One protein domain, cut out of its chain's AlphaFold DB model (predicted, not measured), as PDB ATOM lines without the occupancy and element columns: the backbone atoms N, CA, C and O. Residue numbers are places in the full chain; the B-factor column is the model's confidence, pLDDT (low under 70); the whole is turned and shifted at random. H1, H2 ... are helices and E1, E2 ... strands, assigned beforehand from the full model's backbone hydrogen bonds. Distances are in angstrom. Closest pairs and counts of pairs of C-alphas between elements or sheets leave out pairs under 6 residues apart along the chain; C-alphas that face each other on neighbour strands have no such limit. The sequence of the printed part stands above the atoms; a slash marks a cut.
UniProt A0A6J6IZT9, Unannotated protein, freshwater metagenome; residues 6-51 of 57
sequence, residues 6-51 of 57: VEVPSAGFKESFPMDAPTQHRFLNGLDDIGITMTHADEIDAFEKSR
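This is residues 6 to 51 of the 57 residues of the protein "Unannotated protein" of freshwater metagenome (UniProt A0A6J6IZT9). What shape does the model show? It is a strung-out rod with no packed core: a small hairpin of two strands, E1 and E2, makes one end, and three short helices follow one after another, H1 set crosswise to the long axis and H3 running along it at the other end. What is it built of? The printed part has 46 residues with two named strands and three named helices, in the order E1, E2, H1, H2, H3; the sheet, E1 - E2, is antiparallel and the class is mixed, helices and strands. How compact is it? It is extended, with a radius of gyration of the C-alphas of 18.7 A and spans of 61 by 16 by 11 A.

Where are the strands? E1 is residues 6 to 8, 7.0 A long, from C-alpha 6 at (-22.791, 24.956, -32.108). E2 is residues 13 to 16, 10.5 A. Where are the helices? H1 is residues 21 to 29, 12.2 A, and H2 is residues 33 to 38, 8.6 A. H3 is residues 41 to 49, 12.3 A, ending at C-alpha 49 at (14.984, -4.571, -29.512).

How do E1 and E2 pair? This hairpin is antiparallel at 178 degrees, with N 6 and O 15 at 2.9 A and N 8 and O 13 at 2.8 A, within hydrogen-bond range. How do the helices stand? H1 and H2 are near each other, their closest C-alphas 8.4 A apart. H2 and H3 meet only through their link, and H1 and H3 are apart. In H1, H2 and H3 every O i to N i+4 pair is within hydrogen-bond range.

How far does it reach? The two C-alphas farthest apart, of Ala 11 and Ser 50, are 61.2 A apart. Is it continuous and confident? The printed part has no cut, its four links are tight, and no printed residue is under 70 in pLDDT.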
ATOM      1  N   VAL A   6     -22.342  24.315 -33.347       96.25
ATOM      2  CA  VAL A   6     -22.791  24.956 -32.108       96.25
ATOM      3  C   VAL A   6     -24.299  25.163 -32.209       96.25
ATOM      4  O   VAL A   6     -24.775  25.806 -33.142       96.25
ATOM      5  N   GLU A   7     -25.058  24.613 -31.260       96.75
ATOM      6  CA  GLU A   7     -26.524  24.669 -31.249       96.75
ATOM      7  C   GLU A   7     -27.041  25.280 -29.938       96.75
ATOM      8  O   GLU A   7     -26.605  24.903 -28.850       96.75
ATOM      9  N   VAL A   8     -28.006  26.202 -30.036       96.94
ATOM     10  CA  VAL A   8     -28.766  26.743 -28.896       96.94
ATOM     11  C   VAL A   8     -30.262  26.608 -29.209       96.94
ATOM     12  O   VAL A   8     -30.860  27.525 -29.783       96.94
ATOM     13  N   PRO A   9     -30.894  25.471 -28.854       96.00
ATOM     14  CA  PRO A   9     -32.270  25.170 -29.255       96.00
ATOM     15  C   PRO A   9     -33.307  26.192 -28.778       96.00
ATOM     16  O   PRO A   9     -34.234  26.511 -29.514       96.00
ATOM     17  N   SER A  10     -33.134  26.757 -27.579       97.50
ATOM     18  CA  SER A  10     -34.036  27.776 -27.018       97.50
ATOM     19  C   SER A  10     -34.068  29.078 -27.823       97.50
ATOM     20  O   SER A  10     -35.060  29.799 -27.777       97.50
ATOM     21  N   ALA A  11     -32.999  29.365 -28.566       96.62
ATOM     22  CA  ALA A  11     -32.889  30.511 -29.460       96.62
ATOM     23  C   ALA A  11     -33.057  30.122 -30.941       96.62
ATOM     24  O   ALA A  11     -32.900  30.974 -31.812       96.62
ATOM     25  N   GLY A  12     -33.329  28.844 -31.247       96.69
ATOM     26  CA  GLY A  12     -33.367  28.331 -32.621       96.69
ATOM     27  C   GLY A  12     -32.036  28.467 -33.371       96.69
ATOM     28  O   GLY A  12     -32.024  28.489 -34.598       96.69
ATOM     29  N   PHE A  13     -30.920  28.596 -32.649       97.12
ATOM     30  CA  PHE A  13     -29.611  28.895 -33.225       97.12
ATOM     31  C   PHE A  13     -28.844  27.613 -33.545       97.12
ATOM     32  O   PHE A  13     -28.788  26.691 -32.727       97.12
ATOM     33  N   LYS A  14     -28.220  27.577 -34.722       97.44
ATOM     34  CA  LYS A  14     -27.366  26.483 -35.177       97.44
ATOM     35  C   LYS A  14     -26.361  27.018 -36.182       97.44
ATOM     36  O   LYS A  14     -26.772  27.520 -37.222       97.44
ATOM     37  N   GLU A  15     -25.077  26.869 -35.888       97.75
ATOM     38  CA  GLU A  15     -24.009  27.363 -36.754       97.75
ATOM     39  C   GLU A  15     -22.849  26.372 -36.825       97.75
ATOM     40  O   GLU A  15     -22.546  25.673 -35.854       97.75
ATOM     41  N   SER A  16     -22.218  26.298 -37.993       96.88
ATOM     42  CA  SER A  16     -21.021  25.486 -38.199       96.88
ATOM     43  C   SER A  16     -19.767  26.242 -37.782       96.88
ATOM     44  O   SER A  16     -19.718  27.468 -37.842       96.88
ATOM     45  N   PHE A  17     -18.727  25.518 -37.380       96.25
ATOM     46  CA  PHE A  17     -17.419  26.119 -37.149       96.25
ATOM     47  C   PHE A  17     -16.324  25.362 -37.905       96.25
ATOM     48  O   PHE A  17     -16.408  24.141 -38.063       96.25
ATOM     49  N   PRO A  18     -15.290  26.069 -38.396       96.19
ATOM     50  CA  PRO A  18     -14.202  25.430 -39.115       96.19
ATOM     51  C   PRO A  18     -13.305  24.650 -38.150       96.19
ATOM     52  O   PRO A  18     -12.929  25.143 -37.086       96.19
ATOM     53  N   MET A  19     -12.922  23.445 -38.556       96.81
ATOM     54  CA  MET A  19     -11.889  22.642 -37.909       96.81
ATOM     55  C   MET A  19     -11.314  21.678 -38.944       96.81
ATOM     56  O   MET A  19     -12.066  21.067 -39.706       96.81
ATOM     57  N   ASP A  20      -9.994  21.547 -38.998       96.06
ATOM     58  CA  ASP A  20      -9.359  20.555 -39.859       96.06
ATOM     59  C   ASP A  20      -9.522  19.135 -39.288       96.06
ATOM     60  O   ASP A  20      -9.670  18.931 -38.079       96.06
ATOM     61  N   ALA A  21      -9.501  18.134 -40.171       94.56
ATOM     62  CA  ALA A  21      -9.735  16.744 -39.787       94.56
ATOM     63  C   ALA A  21      -8.710  16.197 -38.764       94.56
ATOM     64  O   ALA A  21      -9.143  15.535 -37.816       94.56
ATOM     65  N   PRO A  22      -7.391  16.472 -38.881       92.94
ATOM     66  CA  PRO A  22      -6.421  16.092 -37.852       92.94
ATOM     67  C   PRO A  22      -6.744  16.666 -36.469       92.94
ATOM     68  O   PRO A  22      -6.768  15.923 -35.487       92.94
ATOM     69  N   THR A  23      -7.040  17.963 -36.380       94.25
ATOM     70  CA  THR A  23      -7.404  18.626 -35.123       94.25
ATOM     71  C   THR A  23      -8.672  18.024 -34.521       94.25
ATOM     72  O   THR A  23      -8.702  17.716 -33.329       94.25
ATOM     73  N   GLN A  24      -9.699  17.767 -35.340       95.56
ATOM     74  CA  GLN A  24     -10.917  17.104 -34.879       95.56
ATOM     75  C   GLN A  24     -10.616  15.703 -34.333       95.56
ATOM     76  O   GLN A  24     -11.037  15.372 -33.229       95.56
ATOM     77  N   HIS A  25      -9.847  14.890 -35.061       92.88
ATOM     78  CA  HIS A  25      -9.466  13.548 -34.619       92.88
ATOM     79  C   HIS A  25      -8.745  13.568 -33.265       92.88
ATOM     80  O   HIS A  25      -9.052  12.746 -32.399       92.88
ATOM     81  N   ARG A  26      -7.831  14.527 -33.059       94.31
ATOM     82  CA  ARG A  26      -7.128  14.702 -31.782       94.31
ATOM     83  C   ARG A  26      -8.087  15.010 -30.641       94.31
ATOM     84  O   ARG A  26      -8.029  14.339 -29.617       94.31
ATOM     85  N   PHE A  27      -9.003  15.959 -30.830       94.19
ATOM     86  CA  PHE A  27      -9.983  16.302 -29.798       94.19
ATOM     87  C   PHE A  27     -10.937  15.149 -29.475       94.19
ATOM     88  O   PHE A  27     -11.203  14.900 -28.304       94.19
ATOM     89  N   LEU A  28     -11.419  14.419 -30.486       94.31
ATOM     90  CA  LEU A  28     -12.364  13.316 -30.278       94.31
ATOM     91  C   LEU A  28     -11.755  12.112 -29.560       94.31
ATOM     92  O   LEU A  28     -12.461  11.425 -28.829       94.31
ATOM     93  N   ASN A  29     -10.463  11.861 -29.765       92.62
ATOM     94  CA  ASN A  29      -9.764  10.714 -29.183       92.62
ATOM     95  C   ASN A  29      -8.889  11.090 -27.975       92.62
ATOM     96  O   ASN A  29      -8.190  10.231 -27.445       92.62
ATOM     97  N   GLY A  30      -8.901  12.357 -27.548       92.31
ATOM     98  CA  GLY A  30      -8.062  12.844 -26.449       92.31
ATOM     99  C   GLY A  30      -6.560  12.742 -26.730       92.31
ATOM    100  O   GLY A  30      -5.788  12.495 -25.810       92.31
ATOM    101  N   LEU A  31      -6.142  12.889 -27.992       95.12
ATOM    102  CA  LEU A  31      -4.749  12.709 -28.401       95.12
ATOM    103  C   LEU A  31      -3.939  13.999 -28.251       95.12
ATOM    104  O   LEU A  31      -4.196  15.009 -28.919       95.12
ATOM    105  N   ASP A  32      -2.888  13.919 -27.450       92.62
ATOM    106  CA  ASP A  32      -1.766  14.849 -27.455       92.62
ATOM    107  C   ASP A  32      -0.607  14.296 -28.309       92.62
ATOM    108  O   ASP A  32      -0.730  13.258 -28.960       92.62
ATOM    109  N   ASP A  33       0.515  15.013 -28.366       92.31
ATOM    110  CA  ASP A  33       1.665  14.586 -29.177       92.31
ATOM    111  C   ASP A  33       2.265  13.260 -28.668       92.31
ATOM    112  O   ASP A  33       2.721  12.435 -29.465       92.31
ATOM    113  N   ILE A  34       2.214  13.014 -27.352       92.50
ATOM    114  CA  ILE A  34       2.634  11.739 -26.758       92.50
ATOM    115  C   ILE A  34       1.673  10.629 -27.180       92.50
ATOM    116  O   ILE A  34       2.123   9.601 -27.666       92.50
ATOM    117  N   GLY A  35       0.363  10.832 -27.063       90.69
ATOM    118  CA  GLY A  35      -0.663   9.874 -27.466       90.69
ATOM    119  C   GLY A  35      -0.578   9.515 -28.947       90.69
ATOM    120  O   GLY A  35      -0.691   8.342 -29.286       90.69
ATOM    121  N   ILE A  36      -0.293  10.492 -29.817       92.75
ATOM    122  CA  ILE A  36       0.008  10.244 -31.238       92.75
ATOM    123  C   ILE A  36       1.280   9.405 -31.378       92.75
ATOM    124  O   ILE A  36       1.299   8.442 -32.129       92.75
ATOM    125  N   THR A  37       2.341   9.723 -30.637       93.56
ATOM    126  CA  THR A  37       3.583   8.932 -30.676       93.56
ATOM    127  C   THR A  37       3.333   7.485 -30.239       93.56
ATOM    128  O   THR A  37       3.821   6.542 -30.863       93.56
ATOM    129  N   MET A  38       2.513   7.293 -29.206       94.06
ATOM    130  CA  MET A  38       2.194   5.980 -28.653       94.06
ATOM    131  C   MET A  38       1.318   5.123 -29.575       94.06
ATOM    132  O   MET A  38       1.238   3.918 -29.347       94.06
ATOM    133  N   THR A  39       0.732   5.662 -30.656       93.38
ATOM    134  CA  THR A  39       0.087   4.812 -31.676       93.38
ATOM    135  C   THR A  39       1.086   3.913 -32.407       93.38
ATOM    136  O   THR A  39       0.677   2.931 -33.016       93.38
ATOM    137  N   HIS A  40       2.383   4.222 -32.322       95.69
ATOM    138  CA  HIS A  40       3.481   3.435 -32.884       95.69
ATOM    139  C   HIS A  40       4.270   2.662 -31.817       95.69
ATOM    140  O   HIS A  40       5.401   2.256 -32.076       95.69
ATOM    141  N   ALA A  41       3.715   2.460 -30.617       96.19
ATOM    142  CA  ALA A  41       4.428   1.820 -29.508       96.19
ATOM    143  C   ALA A  41       5.057   0.467 -29.893       96.19
ATOM    144  O   ALA A  41       6.229   0.243 -29.609       96.19
ATOM    145  N   ASP A  42       4.331  -0.387 -30.619       96.88
ATOM    146  CA  ASP A  42       4.842  -1.695 -31.054       96.88
ATOM    147  C   ASP A  42       6.026  -1.578 -32.033       96.88
ATOM    148  O   ASP A  42       6.975  -2.365 -31.976       96.88
ATOM    149  N   GLU A  43       5.992  -0.590 -32.933       96.62
ATOM    150  CA  GLU A  43       7.081  -0.313 -33.877       96.62
ATOM    151  C   GLU A  43       8.313   0.236 -33.150       96.62
ATOM    152  O   GLU A  43       9.438  -0.185 -33.430       96.62
ATOM    153  N   ILE A  44       8.095   1.137 -32.187       94.75
ATOM    154  CA  ILE A  44       9.138   1.675 -31.310       94.75
ATOM    155  C   ILE A  44       9.790   0.523 -30.533       94.75
ATOM    156  O   ILE A  44      11.011   0.376 -30.578       94.75
ATOM    157  N   ASP A  45       8.998  -0.354 -29.914       95.75
ATOM    158  CA  ASP A  45       9.483  -1.523 -29.175       95.75
ATOM    159  C   ASP A  45      10.280  -2.489 -30.065       95.75
ATOM    160  O   ASP A  45      11.321  -3.021 -29.660       95.75
ATOM    161  N   ALA A  46       9.807  -2.747 -31.288       96.19
ATOM    162  CA  ALA A  46      10.509  -3.593 -32.250       96.19
ATOM    163  C   ALA A  46      11.858  -2.984 -32.660       96.19
ATOM    164  O   ALA A  46      12.876  -3.685 -32.682       96.19
ATOM    165  N   PHE A  47      11.881  -1.679 -32.930       93.06
ATOM    166  CA  PHE A  47      13.107  -0.954 -33.234       93.06
ATOM    167  C   PHE A  47      14.091  -1.002 -32.057       93.06
ATOM    168  O   PHE A  47      15.254  -1.371 -32.249       93.06
ATOM    169  N   GLU A  48      13.631  -0.722 -30.833       93.56
ATOM    170  CA  GLU A  48      14.465  -0.734 -29.626       93.56
ATOM    171  C   GLU A  48      15.103  -2.102 -29.348       93.56
ATOM    172  O   GLU A  48      16.261  -2.159 -28.929       93.56
ATOM    173  N   LYS A  49      14.417  -3.213 -29.648       94.38
ATOM    174  CA  LYS A  49      14.984  -4.571 -29.512       94.38
ATOM    175  C   LYS A  49      16.187  -4.820 -30.423       94.38
ATOM    176  O   LYS A  49      17.044  -5.635 -30.093       94.38
ATOM    177  N   SER A  50      16.246  -4.142 -31.567       93.38
ATOM    178  CA  SER A  50      17.318  -4.295 -32.558       93.38
ATOM    179  C   SER A  50      18.451  -3.275 -32.409       93.38
ATOM    180  O   SER A  50      19.431  -3.332 -33.156       93.38
ATOM    181  N   ARG A  51      18.348  -2.338 -31.454       91.69
ATOM    182  CA  ARG A  51      19.337  -1.268 -31.283       91.69
ATOM    183  C   ARG A  51      20.711  -1.837 -30.896       91.69
ATOM    184  O   ARG A  51      20.820  -2.527 -29.882       91.69
TER     185      ARG A  51